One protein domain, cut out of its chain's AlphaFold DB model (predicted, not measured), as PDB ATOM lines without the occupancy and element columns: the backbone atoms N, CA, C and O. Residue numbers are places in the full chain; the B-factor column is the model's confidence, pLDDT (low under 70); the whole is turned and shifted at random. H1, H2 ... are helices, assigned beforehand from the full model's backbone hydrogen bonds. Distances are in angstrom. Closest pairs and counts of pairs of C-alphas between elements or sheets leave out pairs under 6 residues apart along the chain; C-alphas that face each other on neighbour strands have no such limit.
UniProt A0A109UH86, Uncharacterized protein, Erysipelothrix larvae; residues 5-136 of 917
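AT A GLANCE: This is residues 5 to 136 of the 917 residues of an uncharacterized protein of Erysipelothrix larvae (UniProt A0A109UH86). The longest helix, H3, crosses H4, which runs through the core, and H1, H5, H7 and H8 pack round H4. H6 is beside one part of H3, and H2 is near H1 and H4. The printed part has 132 residues with eight named helices, H1 to H8 along the chain, and no named strand; the class is all helix. It is compact and rounded, with a radius of gyration of the C-alphas of 14.2 A and spans of 39 by 36 by 31 A.

IN THESE COORDINATES: Find C-alpha 38 at (-31.542, 16.903, -111.725); from there H3, residues 38 to 57, runs 27.9 A. H1, residues 5 to 22, begins at (-15.600, 13.078, -107.309) and runs 26.0 A. Look next for H4, residues 67 to 81, 21.0 A, and H7, residues 103 to 116, 20.5 A. The shorter helices are H2, residues 28 to 34, H5, 86 to 93, H6, 95 to 100, and H8, 130 to 135.

HOW THE PARTS SIT: Start at Ala 48 of H3: its C-alpha is 4.7 A from that of Val 70, the closest pair with H4, at a steep tilt of 54 degrees, opposite ways. H6 touches residues 49 to 53 of H3 at a shallow tilt of 11 degrees, closest at C-alphas 53 and 97, 6.0 A. H4 is the hub, touching five helices; its closest C-alphas with H8 are Ser 75 and Ala 133, 4.6 A. Every O i to N i+4 pair is within hydrogen-bond range in the helices other than H7, with 9 of 10.

THE WHOLE: The C-alphas farthest apart, of Glu 5 and Lys 124, are 45.3 A apart. The printed part has no cut; the link H7 to H8 is long. Confidence is low, with pLDDT under 70, for instance at residues 55 to 66 and 118 to 131.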
ATOM      1  N   GLU A   5     -14.936  13.853-108.372       44.53
ATOM      2  CA  GLU A   5     -15.600  13.078-107.309       44.53
ATOM      3  C   GLU A   5     -17.127  12.946-107.509       44.53
ATOM      4  O   GLU A   5     -17.692  11.878-107.295       44.53
ATOM      5  N   GLU A   6     -17.811  14.003-107.978       58.78
ATOM      6  CA  GLU A   6     -19.255  13.943-108.291       58.78
ATOM      7  C   GLU A   6     -19.531  13.011-109.481       58.78
ATOM      8  O   GLU A   6     -20.562  12.341-109.522       58.78
ATOM      9  N   ARG A   7     -18.619  12.969-110.460       59.41
ATOM     10  CA  ARG A   7     -18.752  12.117-111.643       59.41
ATOM     11  C   ARG A   7     -18.566  10.641-111.297       59.41
ATOM     12  O   ARG A   7     -19.389   9.835-111.714       59.41
ATOM     13  N   ASP A   8     -17.556  10.318-110.492       61.91
ATOM     14  CA  ASP A   8     -17.291   8.944-110.052       61.91
ATOM     15  C   ASP A   8     -18.476   8.383-109.243       61.91
ATOM     16  O   ASP A   8     -18.881   7.233-109.425       61.91
ATOM     17  N   HIS A   9     -19.109   9.221-108.415       69.38
ATOM     18  CA  HIS A   9     -20.334   8.862-107.700       69.38
ATOM     19  C   HIS A   9     -21.519   8.585-108.646       69.38
ATOM     20  O   HIS A   9     -22.225   7.589-108.479       69.38
ATOM     21  N   PHE A  10     -21.735   9.432-109.659       76.06
ATOM     22  CA  PHE A  10     -22.815   9.233-110.638       76.06
ATOM     23  C   PHE A  10     -22.595   7.977-111.485       76.06
ATOM     24  O   PHE A  10     -23.546   7.239-111.748       76.06
ATOM     25  N   ASP A  11     -21.348   7.709-111.872       74.31
ATOM     26  CA  ASP A  11     -20.984   6.522-112.643       74.31
ATOM     27  C   ASP A  11     -21.225   5.235-111.837       74.31
ATOM     28  O   ASP A  11     -21.737   4.266-112.398       74.31
ATOM     29  N   SER A  12     -20.975   5.240-110.520       76.75
ATOM     30  CA  SER A  12     -21.312   4.116-109.631       76.75
ATOM     31  C   SER A  12     -22.815   3.813-109.614       76.75
ATOM     32  O   SER A  12     -23.215   2.670-109.825       76.75
ATOM     33  N   ILE A  13     -23.660   4.835-109.421       77.75
ATOM     34  CA  ILE A  13     -25.128   4.680-109.401       77.75
ATOM     35  C   ILE A  13     -25.637   4.142-110.744       77.75
ATOM     36  O   ILE A  13     -26.479   3.244-110.797       77.75
ATOM     37  N   ILE A  14     -25.118   4.674-111.853       84.38
ATOM     38  CA  ILE A  14     -25.488   4.215-113.195       84.38
ATOM     39  C   ILE A  14     -25.051   2.764-113.408       84.38
ATOM     40  O   ILE A  14     -25.805   1.988-113.993       84.38
ATOM     41  N   GLN A  15     -23.872   2.372-112.922       84.56
ATOM     42  CA  GLN A  15     -23.378   1.003-113.048       84.56
ATOM     43  C   GLN A  15     -24.269  -0.007-112.306       84.56
ATOM     44  O   GLN A  15     -24.489  -1.111-112.804       84.56
ATOM     45  N   ASP A  16     -24.851   0.373-111.170       84.50
ATOM     46  CA  ASP A  16     -25.815  -0.460-110.442       84.50
ATOM     47  C   ASP A  16     -27.098  -0.687-111.246       84.50
ATOM     48  O   ASP A  16     -27.578  -1.818-111.362       84.50
ATOM     49  N   ILE A  17     -27.623   0.371-111.869       87.38
ATOM     50  CA  ILE A  17     -28.819   0.288-112.719       87.38
ATOM     51  C   ILE A  17     -28.536  -0.542-113.979       87.38
ATOM     52  O   ILE A  17     -29.378  -1.342-114.394       87.38
ATOM     53  N   LYS A  18     -27.336  -0.428-114.559       85.38
ATOM     54  CA  LYS A  18     -26.906  -1.267-115.690       85.38
ATOM     55  C   LYS A  18     -26.925  -2.756-115.341       85.38
ATOM     56  O   LYS A  18     -27.520  -3.536-116.078       85.38
ATOM     57  N   ARG A  19     -26.393  -3.149-114.176       83.69
ATOM     58  CA  ARG A  19     -26.443  -4.549-113.697       83.69
ATOM     59  C   ARG A  19     -27.882  -5.077-113.567       83.69
ATOM     60  O   ARG A  19     -28.153  -6.255-113.820       83.69
ATOM     61  N   LYS A  20     -28.838  -4.215-113.198       83.38
ATOM     62  CA  LYS A  20     -30.271  -4.565-113.158       83.38
ATOM     63  C   LYS A  20     -30.854  -4.789-114.557       83.38
ATOM     64  O   LYS A  20     -31.602  -5.748-114.749       83.38
ATOM     65  N   LEU A  21     -30.486  -3.961-115.538       83.12
ATOM     66  CA  LEU A  21     -30.885  -4.152-116.937       83.12
ATOM     67  C   LEU A  21     -30.327  -5.459-117.522       83.12
ATOM     68  O   LEU A  21     -31.082  -6.215-118.131       83.12
ATOM     69  N   GLU A  22     -29.052  -5.771-117.269       76.81
ATOM     70  CA  GLU A  22     -28.401  -7.017-117.716       76.81
ATOM     71  C   GLU A  22     -29.092  -8.278-117.166       76.81
ATOM     72  O   GLU A  22     -29.189  -9.299-117.846       76.81
ATOM     73  N   SER A  23     -29.629  -8.201-115.946       74.19
ATOM     74  CA  SER A  23     -30.389  -9.281-115.303       74.19
ATOM     75  C   SER A  23     -31.887  -9.283-115.650       74.19
ATOM     76  O   SER A  23     -32.648 -10.085-115.104       74.19
ATOM     77  N   GLY A  24     -32.329  -8.412-116.564       74.44
ATOM     78  CA  GLY A  24     -33.713  -8.341-117.040       74.44
ATOM     79  C   GLY A  24     -34.707  -7.787-116.014       74.44
ATOM     80  O   GLY A  24     -35.899  -8.098-116.086       74.44
ATOM     81  N   HIS A  25     -34.240  -7.005-115.039       83.38
ATOM     82  CA  HIS A  25     -35.103  -6.330-114.072       83.38
ATOM     83  C   HIS A  25     -35.673  -5.027-114.642       83.38
ATOM     84  O   HIS A  25     -35.068  -4.349-115.476       83.38
ATOM     85  N   ASN A  26     -36.861  -4.656-114.165       88.44
ATOM     86  CA  ASN A  26     -37.404  -3.329-114.413       88.44
ATOM     87  C   ASN A  26     -36.658  -2.307-113.534       88.44
ATOM     88  O   ASN A  26     -36.353  -2.597-112.381       88.44
ATOM     89  N   ILE A  27     -36.370  -1.122-114.077       91.56
ATOM     90  CA  ILE A  27     -35.552  -0.083-113.425       91.56
ATOM     91  C   ILE A  27     -36.362   1.171-113.079       91.56
ATOM     92  O   ILE A  27     -35.794   2.191-112.706       91.56
ATOM     93  N   GLY A  28     -37.690   1.140-113.220       90.75
ATOM     94  CA  GLY A  28     -38.521   2.332-113.049       90.75
ATOM     95  C   GLY A  28     -38.420   2.950-111.662       90.75
ATOM     96  O   GLY A  28     -38.296   4.163-111.552       90.75
ATOM     97  N   MET A  29     -38.379   2.128-110.607       90.25
ATOM     98  CA  MET A  29     -38.193   2.617-109.234       90.25
ATOM     99  C   MET A  29     -36.839   3.314-109.041       90.25
ATOM    100  O   MET A  29     -36.758   4.341-108.363       90.25
ATOM    101  N   ASP A  30     -35.788   2.804-109.687       91.62
ATOM    102  CA  ASP A  30     -34.471   3.439-109.675       91.62
ATOM    103  C   ASP A  30     -34.527   4.798-110.379       91.62
ATOM    104  O   ASP A  30     -34.104   5.808-109.819       91.62
ATOM    105  N   LEU A  31     -35.131   4.853-111.572       92.44
ATOM    106  CA  LEU A  31     -35.265   6.088-112.348       92.44
ATOM    107  C   LEU A  31     -36.080   7.161-111.615       92.44
ATOM    108  O   LEU A  31     -35.695   8.326-111.657       92.44
ATOM    109  N   ILE A  32     -37.153   6.786-110.908       90.44
ATOM    110  CA  ILE A  32     -37.934   7.711-110.065       90.44
ATOM    111  C   ILE A  32     -37.045   8.340-108.994       90.44
ATOM    112  O   ILE A  32     -37.083   9.552-108.807       90.44
ATOM    113  N   THR A  33     -36.217   7.530-108.334       87.31
ATOM    114  CA  THR A  33     -35.294   8.003-107.293       87.31
ATOM    115  C   THR A  33     -34.258   8.975-107.868       87.31
ATOM    116  O   THR A  33     -33.905   9.964-107.231       87.31
ATOM    117  N   LEU A  34     -33.799   8.749-109.106       87.81
ATOM    118  CA  LEU A  34     -32.862   9.656-109.774       87.81
ATOM    119  C   LEU A  34     -33.472  11.014-110.139       87.81
ATOM    120  O   LEU A  34     -32.728  11.990-110.239       87.81
ATOM    121  N   MET A  35     -34.792  11.110-110.329       86.31
ATOM    122  CA  MET A  35     -35.447  12.368-110.714       86.31
ATOM    123  C   MET A  35     -35.315  13.471-109.660       86.31
ATOM    124  O   MET A  35     -35.360  14.651-110.008       86.31
ATOM    125  N   ASP A  36     -35.077  13.110-108.399       82.69
ATOM    126  CA  ASP A  36     -34.801  14.073-107.328       82.69
ATOM    127  C   ASP A  36     -33.389  14.675-107.407       82.69
ATOM    128  O   ASP A  36     -33.069  15.638-106.706       82.69
ATOM    129  N   PHE A  37     -32.556  14.170-108.321       85.06
ATOM    130  CA  PHE A  37     -31.203  14.642-108.586       85.06
ATOM    131  C   PHE A  37     -31.079  15.139-110.038       85.06
ATOM    132  O   PHE A  37     -30.499  14.451-110.884       85.06
ATOM    133  N   PRO A  38     -31.534  16.372-110.356       84.50
ATOM    134  CA  PRO A  38     -31.542  16.903-111.725       84.50
ATOM    135  C   PRO A  38     -30.188  16.838-112.438       84.50
ATOM    136  O   PRO A  38     -30.131  16.620-113.644       84.50
ATOM    137  N   LYS A  39     -29.081  16.976-111.690       84.00
ATOM    138  CA  LYS A  39     -27.722  16.838-112.231       84.00
ATOM    139  C   LYS A  39     -27.442  15.431-112.779       84.00
ATOM    140  O   LYS A  39     -26.763  15.322-113.795       84.00
ATOM    141  N   ILE A  40     -27.942  14.378-112.125       86.06
ATOM    142  CA  ILE A  40     -27.766  12.984-112.564       86.06
ATOM    143  C   ILE A  40     -28.623  12.720-113.800       86.06
ATOM    144  O   ILE A  40     -28.130  12.165-114.775       86.06
ATOM    145  N   VAL A  41     -29.880  13.171-113.794       89.00
ATOM    146  CA  VAL A  41     -30.775  13.062-114.959       89.00
ATOM    147  C   VAL A  41     -30.171  13.760-116.176       89.00
ATOM    148  O   VAL A  41     -30.093  13.172-117.254       89.00
ATOM    149  N   GLN A  42     -29.661  14.980-115.996       90.69
ATOM    150  CA  GLN A  42     -28.955  15.701-117.051       90.69
ATOM    151  C   GLN A  42     -27.710  14.935-117.520       90.69
ATOM    152  O   GLN A  42     -27.504  14.804-118.723       90.69
ATOM    153  N   TYR A  43     -26.913  14.381-116.601       88.31
ATOM    154  CA  TYR A  43     -25.748  13.564-116.948       88.31
ATOM    155  C   TYR A  43     -26.126  12.321-117.767       88.31
ATOM    156  O   TYR A  43     -25.433  11.999-118.733       88.31
ATOM    157  N   ILE A  44     -27.235  11.651-117.436       91.62
ATOM    158  CA  ILE A  44     -27.767  10.511-118.195       91.62
ATOM    159  C   ILE A  44     -28.160  10.947-119.609       91.62
ATOM    160  O   ILE A  44     -27.719  10.314-120.567       91.62
ATOM    161  N   HIS A  45     -28.927  12.034-119.759       94.81
ATOM    162  CA  HIS A  45     -29.321  12.549-121.073       94.81
ATOM    163  C   HIS A  45     -28.112  12.972-121.918       94.81
ATOM    164  O   HIS A  45     -28.004  12.555-123.067       94.81
ATOM    165  N   GLU A  46     -27.169  13.733-121.354       90.75
ATOM    166  CA  GLU A  46     -25.959  14.182-122.056       90.75
ATOM    167  C   GLU A  46     -25.057  13.008-122.453       90.75
ATOM    168  O   GLU A  46     -24.486  12.995-123.546       90.75
ATOM    169  N   SER A  47     -24.938  12.000-121.588       87.62
ATOM    170  CA  SER A  47     -24.146  10.800-121.863       87.62
ATOM    171  C   SER A  47     -24.815   9.901-122.900       87.62
ATOM    172  O   SER A  47     -24.120   9.322-123.735       87.62
ATOM    173  N   ALA A  48     -26.147   9.806-122.886       91.81
ATOM    174  CA  ALA A  48     -26.922   9.104-123.902       91.81
ATOM    175  C   ALA A  48     -26.832   9.807-125.260       91.81
ATOM    176  O   ALA A  48     -26.536   9.153-126.256       91.81
ATOM    177  N   GLU A  49     -27.004  11.131-125.307       92.50
ATOM    178  CA  GLU A  49     -26.843  11.917-126.532       92.50
ATOM    179  C   GLU A  49     -25.409  11.802-127.067       92.50
ATOM    180  O   GLU A  49     -25.213  11.532-128.247       92.50
ATOM    181  N   SER A  50     -24.396  11.900-126.199       83.62
ATOM    182  CA  SER A  50     -22.988  11.728-126.584       83.62
ATOM    183  C   SER A  50     -22.683  10.313-127.074       83.62
ATOM    184  O   SER A  50     -21.906  10.154-128.009       83.62
ATOM    185  N   SER A  51     -23.281   9.288-126.460       81.94
ATOM    186  CA  SER A  51     -23.180   7.894-126.906       81.94
ATOM    187  C   SER A  51     -23.803   7.724-128.290       81.94
ATOM    188  O   SER A  51     -23.149   7.187-129.178       81.94
ATOM    189  N   LEU A  52     -25.003   8.269-128.515       83.38
ATOM    190  CA  LEU A  52     -25.666   8.246-129.817       83.38
ATOM    191  C   LEU A  52     -24.854   9.002-130.876       83.38
ATOM    192  O   LEU A  52     -24.598   8.440-131.935       83.38
ATOM    193  N   ILE A  53     -24.383  10.222-130.590       79.19
ATOM    194  CA  ILE A  53     -23.515  10.995-131.498       79.19
ATOM    195  C   ILE A  53     -22.241  10.211-131.794       79.19
ATOM    196  O   ILE A  53     -21.861  10.092-132.956       79.19
ATOM    197  N   TYR A  54     -21.584   9.665-130.766       71.12
ATOM    198  CA  TYR A  54     -20.370   8.874-130.928       71.12
ATOM    199  C   TYR A  54     -20.637   7.672-131.826       71.12
ATOM    200  O   TYR A  54     -19.966   7.545-132.833       71.12
ATOM    201  N   THR A  55     -21.659   6.863-131.548       69.19
ATOM    202  CA  THR A  55     -22.013   5.688-132.355       69.19
ATOM    203  C   THR A  55     -22.449   6.042-133.778       69.19
ATOM    204  O   THR A  55     -22.138   5.307-134.710       69.19
ATOM    205  N   LEU A  56     -23.125   7.172-133.987       68.56
ATOM    206  CA  LEU A  56     -23.443   7.660-135.333       68.56
ATOM    207  C   LEU A  56     -22.212   8.205-136.068       68.56
ATOM    208  O   LEU A  56     -22.179   8.164-137.295       68.56
ATOM    209  N   SER A  57     -21.202   8.679-135.331       60.91
ATOM    210  CA  SER A  57     -19.916   9.159-135.860       60.91
ATOM    211  C   SER A  57     -18.888   8.035-136.047       60.91
ATOM    212  O   SER A  57     -17.983   8.147-136.868       60.91
ATOM    213  N   THR A  58     -18.996   6.957-135.269       50.69
ATOM    214  CA  THR A  58     -18.132   5.775-135.276       50.69
ATOM    215  C   THR A  58     -18.991   4.587-135.650       50.69
ATOM    216  O   THR A  58     -19.646   3.966-134.816       50.69
ATOM    217  N   TYR A  59     -19.035   4.306-136.939       47.50
ATOM    218  CA  TYR A  59     -19.961   3.354-137.513       47.50
ATOM    219  C   TYR A  59     -19.601   1.893-137.131       47.50
ATOM    220  O   TYR A  59     -18.970   1.160-137.887       47.50
ATOM    221  N   VAL A  60     -19.997   1.460-135.930       45.81
ATOM    222  CA  VAL A  60     -19.864   0.080-135.425       45.81
ATOM    223  C   VAL A  60     -21.211  -0.339-134.844       45.81
ATOM    224  O   VAL A  60     -21.501  -0.156-133.668       45.81
ATOM    225  N   GLY A  61     -22.096  -0.861-135.692       40.97
ATOM    226  CA  GLY A  61     -23.451  -1.264-135.278       40.97
ATOM    227  C   GLY A  61     -23.561  -2.659-134.679       40.97
ATOM    228  O   GLY A  61     -24.682  -3.127-134.519       40.97
ATOM    229  N   GLU A  62     -22.451  -3.323-134.343       38.78
ATOM    230  CA  GLU A  62     -22.530  -4.521-133.498       38.78
ATOM    231  C   GLU A  62     -22.574  -4.156-132.004       38.78
ATOM    232  O   GLU A  62     -23.291  -4.826-131.262       38.78
ATOM    233  N   HIS A  63     -21.935  -3.063-131.558       46.66
ATOM    234  CA  HIS A  63     -21.900  -2.657-130.145       46.66
ATOM    235  C   HIS A  63     -22.114  -1.146-129.974       46.66
ATOM    236  O   HIS A  63     -21.207  -0.335-130.157       46.66
ATOM    237  N   VAL A  64     -23.326  -0.753-129.561       55.56
ATOM    238  CA  VAL A  64     -23.566   0.612-129.076       55.56
ATOM    239  C   VAL A  64     -22.915   0.741-127.708       55.56
ATOM    240  O   VAL A  64     -23.393   0.183-126.718       55.56
ATOM    241  N   LYS A  65     -21.813   1.488-127.641       57.59
ATOM    242  CA  LYS A  65     -21.142   1.775-126.375       57.59
ATOM    243  C   LYS A  65     -22.118   2.494-125.441       57.59
ATOM    244  O   LYS A  65     -22.537   3.609-125.737       57.59
ATOM    245  N   ASN A  66     -22.426   1.882-124.298       69.31
ATOM    246  CA  ASN A  66     -23.428   2.347-123.331       69.31
ATOM    247  C   ASN A  66     -24.889   2.308-123.831       69.31
ATOM    248  O   ASN A  66     -25.660   3.196-123.479       69.31
ATOM    249  N   GLY A  67     -25.314   1.286-124.586       76.75
ATOM    250  CA  GLY A  67     -26.736   1.102-124.936       76.75
ATOM    251  C   GLY A  67     -27.696   1.208-123.737       76.75
ATOM    252  O   GLY A  67     -28.782   1.778-123.859       76.75
ATOM    253  N   ASP A  68     -27.249   0.791-122.548       86.50
ATOM    254  CA  ASP A  68     -28.039   0.854-121.316       86.50
ATOM    255  C   ASP A  68     -28.366   2.291-120.906       86.50
ATOM    256  O   ASP A  68     -29.491   2.582-120.510       86.50
ATOM    257  N   ILE A  69     -27.401   3.214-121.034       90.25
ATOM    258  CA  ILE A  69     -27.617   4.621-120.661       90.25
ATOM    259  C   ILE A  69     -28.600   5.284-121.623       90.25
ATOM    260  O   ILE A  69     -29.399   6.127-121.216       90.25
ATOM    261  N   VAL A  70     -28.592   4.852-122.889       90.50
ATOM    262  CA  VAL A  70     -29.578   5.273-123.881       90.50
ATOM    263  C   VAL A  70     -30.957   4.752-123.486       90.50
ATOM    264  O   VAL A  70     -31.897   5.540-123.446       90.50
ATOM    265  N   LEU A  71     -31.095   3.475-123.115       91.31
ATOM    266  CA  LEU A  71     -32.368   2.925-122.638       91.31
ATOM    267  C   LEU A  71     -32.882   3.652-121.384       91.31
ATOM    268  O   LEU A  71     -34.059   4.014-121.341       91.31
ATOM    269  N   MET A  72     -32.021   3.898-120.391       93.31
ATOM    270  CA  MET A  72     -32.362   4.657-119.181       93.31
ATOM    271  C   MET A  72     -32.910   6.039-119.544       93.31
ATOM    272  O   MET A  72     -33.993   6.422-119.107       93.31
ATOM    273  N   SER A  73     -32.193   6.755-120.409       94.88
ATOM    274  CA  SER A  73     -32.569   8.086-120.870       94.88
ATOM    275  C   SER A  73     -33.899   8.099-121.636       94.88
ATOM    276  O   SER A  73     -34.779   8.912-121.356       94.88
ATOM    277  N   LEU A  74     -34.106   7.154-122.560       93.56
ATOM    278  CA  LEU A  74     -35.366   7.017-123.301       93.56
ATOM    279  C   LEU A  74     -36.543   6.646-122.384       93.56
ATOM    280  O   LEU A  74     -37.674   7.068-122.630       93.56
ATOM    281  N   SER A  75     -36.283   5.878-121.325       93.38
ATOM    282  CA  SER A  75     -37.282   5.531-120.311       93.38
ATOM    283  C   SER A  75     -37.667   6.754-119.476       93.38
ATOM    284  O   SER A  75     -38.855   6.975-119.264       93.38
ATOM    285  N   LEU A  76     -36.704   7.605-119.093       94.31
ATOM    286  CA  LEU A  76     -36.964   8.892-118.428       94.31
ATOM    287  C   LEU A  76     -37.835   9.819-119.294       94.31
ATOM    288  O   LEU A  76     -38.808  10.382-118.795       94.31
ATOM    289  N   ILE A  77     -37.549   9.916-120.598       93.19
ATOM    290  CA  ILE A  77     -38.372  10.690-121.548       93.19
ATOM    291  C   ILE A  77     -39.815  10.162-121.566       93.19
ATOM    292  O   ILE A  77     -40.764  10.939-121.488       93.19
ATOM    293  N   GLN A  78     -39.994   8.839-121.623       89.56
ATOM    294  CA  GLN A  78     -41.319   8.211-121.590       89.56
ATOM    295  C   GLN A  78     -42.038   8.408-120.250       89.56
ATOM    296  O   GLN A  78     -43.245   8.628-120.224       89.56
ATOM    297  N   MET A  79     -41.326   8.360-119.126       91.56
ATOM    298  CA  MET A  79     -41.929   8.592-117.813       91.56
ATOM    299  C   MET A  79     -42.543   9.988-117.704       91.56
ATOM    300  O   MET A  79     -43.643  10.120-117.173       91.56
ATOM    301  N   LEU A  80     -41.861  11.008-118.229       90.12
ATOM    302  CA  LEU A  80     -42.254  12.410-118.076       90.12
ATOM    303  C   LEU A  80     -43.215  12.890-119.175       90.12
ATOM    304  O   LEU A  80     -44.203  13.559-118.882       90.12
ATOM    305  N   ASN A  81     -42.972  12.510-120.433       89.06
ATOM    306  CA  ASN A  81     -43.605  13.151-121.593       89.06
ATOM    307  C   ASN A  81     -44.550  12.236-122.390       89.06
ATOM    308  O   ASN A  81     -44.972  12.586-123.489       89.06
ATOM    309  N   TYR A  82     -44.911  11.053-121.884       87.19
ATOM    310  CA  TYR A  82     -45.692  10.108-122.684       87.19
ATOM    311  C   TYR A  82     -47.092  10.620-123.074       87.19
ATOM    312  O   TYR A  82     -48.020  10.726-122.266       87.19
ATOM    313  N   ASP A  83     -47.271  10.846-124.375       81.06
ATOM    314  CA  ASP A  83     -48.536  11.234-125.002       81.06
ATOM    315  C   ASP A  83     -48.830  10.497-126.324       81.06
ATOM    316  O   ASP A  83     -49.850  10.761-126.959       81.06
ATOM    317  N   GLY A  84     -47.967   9.550-126.707       74.56
ATOM    318  CA  GLY A  84     -48.019   8.832-127.982       74.56
ATOM    319  C   GLY A  84     -47.045   9.347-129.049       74.56
ATOM    320  O   GLY A  84     -46.887   8.675-130.066       74.56
ATOM    321  N   LYS A  85     -46.345  10.466-128.813       82.25
ATOM    322  CA  LYS A  85     -45.396  11.094-129.748       82.25
ATOM    323  C   LYS A  85     -43.939  10.902-129.329       82.25
ATOM    324  O   LYS A  85     -43.214  11.843-129.042       82.25
ATOM    325  N   PHE A  86     -43.504   9.649-129.242       83.38
ATOM    326  CA  PHE A  86     -42.194   9.325-128.666       83.38
ATOM    327  C   PHE A  86     -41.012  10.054-129.321       83.38
ATOM    328  O   PHE A  86     -40.187  10.598-128.599       83.38
ATOM    329  N   TYR A  87     -40.911  10.035-130.653       84.69
ATOM    330  CA  TYR A  87     -39.745  10.594-131.340       84.69
ATOM    331  C   TYR A  87     -39.700  12.121-131.283       84.69
ATOM    332  O   TYR A  87     -38.608  12.650-131.121       84.69
ATOM    333  N   ASP A  88     -40.851  12.798-131.272       86.62
ATOM    334  CA  ASP A  88     -40.940  14.246-131.042       86.62
ATOM    335  C   ASP A  88     -40.256  14.619-129.709       86.62
ATOM    336  O   ASP A  88     -39.370  15.467-129.675       86.62
ATOM    337  N   HIS A  89     -40.554  13.896-128.620       90.62
ATOM    338  CA  HIS A  89     -39.919  14.148-127.313       90.62
ATOM    339  C   HIS A  89     -38.429  13.792-127.277       90.62
ATOM    340  O   HIS A  89     -37.661  14.387-126.524       90.62
ATOM    341  N   VAL A  90     -38.005  12.802-128.067       90.38
ATOM    342  CA  VAL A  90     -36.583  12.458-128.214       90.38
ATOM    343  C   VAL A  90     -35.843  13.557-128.977       90.38
ATOM    344  O   VAL A  90     -34.720  13.889-128.609       90.38
ATOM    345  N   GLN A  91     -36.464  14.128-130.007       90.31
ATOM    346  CA  GLN A  91     -35.918  15.241-130.779       90.31
ATOM    347  C   GLN A  91     -35.791  16.505-129.927       90.31
ATOM    348  O   GLN A  91     -34.729  17.125-129.925       90.31
ATOM    349  N   ASP A  92     -36.818  16.828-129.138       91.56
ATOM    350  CA  ASP A  92     -36.786  17.956-128.201       91.56
ATOM    351  C   ASP A  92     -35.658  17.808-127.164       91.56
ATOM    352  O   ASP A  92     -34.988  18.784-126.818       91.56
ATOM    353  N   GLN A  93     -35.414  16.584-126.681       94.81
ATOM    354  CA  GLN A  93     -34.375  16.310-125.686       94.81
ATOM    355  C   GLN A  93     -32.956  16.267-126.278       94.81
ATOM    356  O   GLN A  93     -32.002  16.605-125.573       94.81
ATOM    357  N   TYR A  94     -32.802  15.842-127.537       94.62
ATOM    358  CA  TYR A  94     -31.511  15.625-128.201       94.62
ATOM    359  C   TYR A  94     -31.326  16.506-129.435       94.62
ATOM    360  O   TYR A  94     -30.991  16.025-130.521       94.62
ATOM    361  N   SER A  95     -31.540  17.813-129.295       88.81
ATOM    362  CA  SER A  95     -31.471  18.727-130.437       88.81
ATOM    363  C   SER A  95     -30.120  18.657-131.167       88.81
ATOM    364  O   SER A  95     -30.090  18.659-132.392       88.81
ATOM    365  N   ARG A  96     -28.997  18.492-130.445       87.56
ATOM    366  CA  ARG A  96     -27.660  18.421-131.067       87.56
ATOM    367  C   ARG A  96     -27.494  17.165-131.909       87.56
ATOM    368  O   ARG A  96     -26.764  17.188-132.895       87.56
ATOM    369  N   LEU A  97     -28.109  16.061-131.504       87.00
ATOM    370  CA  LEU A  97     -28.103  14.825-132.278       87.00
ATOM    371  C   LEU A  97     -28.829  15.025-133.618       87.00
ATOM    372  O   LEU A  97     -28.256  14.715-134.660       87.00
ATOM    373  N   TYR A  98     -30.038  15.592-133.586       85.75
ATOM    374  CA  TYR A  98     -30.869  15.835-134.777       85.75
ATOM    375  C   TYR A  98     -30.355  16.983-135.663       85.75
ATOM    376  O   TYR A  98     -30.611  16.984-136.862       85.75
ATOM    377  N   ASP A  99     -29.561  17.910-135.121       81.69
ATOM    378  CA  ASP A  99     -28.860  18.928-135.918       81.69
ATOM    379  C   ASP A  99     -27.732  18.326-136.784       81.69
ATOM    380  O   ASP A  99     -27.363  18.894-137.813       81.69
ATOM    381  N   ASN A 100     -27.153  17.195-136.360       73.31
ATOM    382  CA  ASN A 100     -25.957  16.604-136.977       73.31
ATOM    383  C   ASN A 100     -26.239  15.364-137.839       73.31
ATOM    384  O   ASN A 100     -25.401  14.994-138.661       73.31
ATOM    385  N   PHE A 101     -27.383  14.703-137.653       72.88
ATOM    386  CA  PHE A 101     -27.738  13.463-138.343       72.88
ATOM    387  C   PHE A 101     -29.213  13.471-138.749       72.88
ATOM    388  O   PHE A 101     -30.034  14.101-138.093       72.88
ATOM    389  N   SER A 102     -29.566  12.740-139.810       73.88
ATOM    390  CA  SER A 102     -30.961  12.634-140.249       73.88
ATOM    391  C   SER A 102     -31.825  11.859-139.247       73.88
ATOM    392  O   SER A 102     -31.372  10.877-138.648       73.88
ATOM    393  N   ASP A 103     -33.099  12.247-139.126       73.62
ATOM    394  CA  ASP A 103     -34.093  11.601-138.256       73.62
ATOM    395  C   ASP A 103     -34.107  10.078-138.446       73.62
ATOM    396  O   ASP A 103     -34.076   9.314-137.484       73.62
ATOM    397  N   GLN A 104     -34.064   9.619-139.703       62.53
ATOM    398  CA  GLN A 104     -34.029   8.196-140.052       62.53
ATOM    399  C   GLN A 104     -32.829   7.470-139.432       62.53
ATOM    400  O   GLN A 104     -32.992   6.381-138.877       62.53
ATOM    401  N   LYS A 105     -31.635   8.072-139.492       66.56
ATOM    402  CA  LYS A 105     -30.394   7.495-138.957       66.56
ATOM    403  C   LYS A 105     -30.467   7.342-137.438       66.56
ATOM    404  O   LYS A 105     -30.114   6.299-136.888       66.56
ATOM    405  N   ILE A 106     -30.996   8.363-136.769       78.06
ATOM    406  CA  ILE A 106     -31.167   8.393-135.314       78.06
ATOM    407  C   ILE A 106     -32.223   7.376-134.873       78.06
ATOM    408  O   ILE A 106     -31.973   6.550-133.991       78.06
ATOM    409  N   GLU A 107     -33.397   7.396-135.506       79.81
ATOM    410  CA  GLU A 107     -34.490   6.479-135.197       79.81
ATOM    411  C   GLU A 107     -34.092   5.013-135.394       79.81
ATOM    412  O   GLU A 107     -34.471   4.164-134.580       79.81
ATOM    413  N   SER A 108     -33.352   4.708-136.465       66.88
ATOM    414  CA  SER A 108     -32.836   3.367-136.751       66.88
ATOM    415  C   SER A 108     -31.903   2.879-135.641       66.88
ATOM    416  O   SER A 108     -32.094   1.779-135.103       66.88
ATOM    417  N   LEU A 109     -30.946   3.715-135.226       74.88
ATOM    418  CA  LEU A 109     -30.030   3.380-134.141       74.88
ATOM    419  C   LEU A 109     -30.789   3.133-132.830       74.88
ATOM    420  O   LEU A 109     -30.582   2.108-132.182       74.88
ATOM    421  N   ILE A 110     -31.735   4.007-132.476       81.19
ATOM    422  CA  ILE A 110     -32.571   3.840-131.277       81.19
ATOM    423  C   ILE A 110     -33.359   2.525-131.329       81.19
ATOM    424  O   ILE A 110     -33.410   1.795-130.338       81.19
ATOM    425  N   ARG A 111     -33.956   2.171-132.475       74.38
ATOM    426  CA  ARG A 111     -34.667   0.886-132.634       74.38
ATOM    427  C   ARG A 111     -33.729  -0.301-132.455       74.38
ATOM    428  O   ARG A 111     -34.125  -1.284-131.828       74.38
ATOM    429  N   THR A 112     -32.516  -0.205-132.992       70.50
ATOM    430  CA  THR A 112     -31.477  -1.232-132.866       70.50
ATOM    431  C   THR A 112     -31.095  -1.440-131.403       70.50
ATOM    432  O   THR A 112     -31.087  -2.580-130.945       70.50
ATOM    433  N   ILE A 113     -30.903  -0.358-130.642       75.62
ATOM    434  CA  ILE A 113     -30.632  -0.410-129.198       75.62
ATOM    435  C   ILE A 113     -31.803  -1.063-128.459       75.62
ATOM    436  O   ILE A 113     -31.627  -2.078-127.795       75.62
ATOM    437  N   LEU A 114     -33.028  -0.554-128.624       77.12
ATOM    438  CA  LEU A 114     -34.206  -1.065-127.905       77.12
ATOM    439  C   LEU A 114     -34.511  -2.541-128.211       77.12
ATOM    440  O   LEU A 114     -35.070  -3.247-127.373       77.12
ATOM    441  N   LYS A 115     -34.152  -3.030-129.403       71.06
ATOM    442  CA  LYS A 115     -34.305  -4.441-129.787       71.06
ATOM    443  C   LYS A 115     -33.455  -5.378-128.922       71.06
ATOM    444  O   LYS A 115     -33.895  -6.503-128.696       71.06
ATOM    445  N   GLN A 116     -32.296  -4.932-128.436       72.00
ATOM    446  CA  GLN A 116     -31.394  -5.740-127.603       72.00
ATOM    447  C   GLN A 116     -32.007  -6.078-126.235       72.00
ATOM    448  O   GLN A 116     -31.707  -7.124-125.673       72.00
ATOM    449  N   TYR A 117     -32.941  -5.256-125.752       73.31
ATOM    450  CA  TYR A 117     -33.567  -5.392-124.432       73.31
ATOM    451  C   TYR A 117     -34.942  -6.082-124.464       73.31
ATOM    452  O   TYR A 117     -35.685  -6.045-123.486       73.31
ATOM    453  N   LYS A 118     -35.319  -6.721-125.582       68.62
ATOM    454  CA  LYS A 118     -36.576  -7.486-125.675       68.62
ATOM    455  C   LYS A 118     -36.474  -8.851-124.997       68.62
ATOM    456  O   LYS A 118     -35.563  -9.629-125.269       68.62
ATOM    457  N   THR A 119     -37.497  -9.216-124.227       58.62
ATOM    458  CA  THR A 119     -37.613 -10.554-123.620       58.62
ATOM    459  C   THR A 119     -38.184 -11.600-124.595       58.62
ATOM    460  O   THR A 119     -38.936 -11.280-125.518       58.62
ATOM    461  N   GLN A 120     -37.899 -12.897-124.381       40.66
ATOM    462  CA  GLN A 120     -38.355 -13.991-125.267       40.66
ATOM    463  C   GLN A 120     -39.889 -14.091-125.430       40.66
ATOM    464  O   GLN A 120     -40.368 -14.534-126.476       40.66
ATOM    465  N   LYS A 121     -40.681 -13.659-124.435       41.53
ATOM    466  CA  LYS A 121     -42.158 -13.622-124.516       41.53
ATOM    467  C   LYS A 121     -42.681 -12.466-125.385       41.53
ATOM    468  O   LYS A 121     -43.741 -12.600-125.994       41.53
ATOM    469  N   GLU A 122     -41.924 -11.376-125.527       46.62
ATOM    470  CA  GLU A 122     -42.272 -10.206-126.354       46.62
ATOM    471  C   GLU A 122     -41.985 -10.407-127.851       46.62
ATOM    472  O   GLU A 122     -42.405  -9.603-128.684       46.62
ATOM    473  N   ILE A 123     -41.318 -11.508-128.217       41.25
ATOM    474  CA  ILE A 123     -41.011 -11.883-129.607       41.25
ATOM    475  C   ILE A 123     -42.293 -12.181-130.412       41.25
ATOM    476  O   ILE A 123     -42.292 -12.060-131.636       41.25
ATOM    477  N   LYS A 124     -43.407 -12.528-129.747       34.75
ATOM    478  CA  LYS A 124     -44.662 -12.926-130.413       34.75
ATOM    479  C   LYS A 124     -45.654 -11.792-130.693       34.75
ATOM    480  O   LYS A 124     -46.555 -12.014-131.495       34.75
ATOM    481  N   ASN A 125     -45.496 -10.600-130.105       37.56
ATOM    482  CA  ASN A 125     -46.455  -9.497-130.264       37.56
ATOM    483  C   ASN A 125     -45.820  -8.232-130.868       37.56
ATOM    484  O   ASN A 125     -44.809  -7.709-130.406       37.56
ATOM    485  N   THR A 126     -46.468  -7.716-131.910       35.69
ATOM    486  CA  THR A 126     -46.056  -6.623-132.808       35.69
ATOM    487  C   THR A 126     -46.075  -5.210-132.207       35.69
ATOM    488  O   THR A 126     -45.972  -4.241-132.957       35.69
ATOM    489  N   SER A 127     -46.189  -5.032-130.885       43.03
ATOM    490  CA  SER A 127     -46.124  -3.683-130.299       43.03
ATOM    491  C   SER A 127     -44.712  -3.096-130.461       43.03
ATOM    492  O   SER A 127     -43.728  -3.767-130.139       43.03
ATOM    493  N   LEU A 128     -44.642  -1.872-131.000       57.94
ATOM    494  CA  LEU A 128     -43.445  -1.114-131.396       57.94
ATOM    495  C   LEU A 128     -42.287  -1.218-130.385       57.94
ATOM    496  O   LEU A 128     -42.527  -1.208-129.186       57.94
ATOM    497  N   TYR A 129     -41.033  -1.249-130.863       64.50
ATOM    498  CA  TYR A 129     -39.797  -1.282-130.048       64.50
ATOM    499  C   TYR A 129     -39.770  -0.256-128.898       64.50
ATOM    500  O   TYR A 129     -39.202  -0.517-127.846       64.50
ATOM    501  N   ILE A 130     -40.470   0.863-129.075       69.38
ATOM    502  CA  ILE A 130     -40.705   1.929-128.091       69.38
ATOM    503  C   ILE A 130     -41.336   1.403-126.787       69.38
ATOM    504  O   ILE A 130     -41.068   1.921-125.706       69.38
ATOM    505  N   GLY A 131     -42.148   0.345-126.872       69.56
ATOM    506  CA  GLY A 131     -42.789  -0.289-125.721       69.56
ATOM    507  C   GLY A 131     -41.802  -0.842-124.692       69.56
ATOM    508  O   GLY A 131     -42.179  -0.971-123.533       69.56
ATOM    509  N   VAL A 132     -40.551  -1.109-125.089       77.56
ATOM    510  CA  VAL A 132     -39.474  -1.515-124.176       77.56
ATOM    511  C   VAL A 132     -39.149  -0.377-123.209       77.56
ATOM    512  O   VAL A 132     -39.310  -0.550-122.006       77.56
ATOM    513  N   ALA A 133     -38.821   0.817-123.717       83.88
ATOM    514  CA  ALA A 133     -38.555   1.996-122.882       83.88
ATOM    515  C   ALA A 133     -39.769   2.363-122.009       83.88
ATOM    516  O   ALA A 133     -39.637   2.644-120.822       83.88
ATOM    517  N   LEU A 134     -40.980   2.275-122.570       83.44
ATOM    518  CA  LEU A 134     -42.205   2.536-121.817       83.44
ATOM    519  C   LEU A 134     -42.453   1.502-120.701       83.44
ATOM    520  O   LEU A 134     -43.032   1.851-119.677       83.44
ATOM    521  N   SER A 135     -42.021   0.246-120.848       80.69
ATOM    522  CA  SER A 135     -42.178  -0.767-119.793       80.69
ATOM    523  C   SER A 135     -41.397  -0.417-118.522       80.69
ATOM    524  O   SER A 135     -41.893  -0.642-117.419       80.69
ATOM    525  N   HIS A 136     -40.237   0.233-118.661       87.81
ATOM    526  CA  HIS A 136     -39.421   0.702-117.541       87.81
ATOM    527  C   HIS A 136     -39.997   1.939-116.841       87.81
ATOM    528  O   HIS A 136     -39.520   2.292-115.774       87.81
TER     529      HIS A 136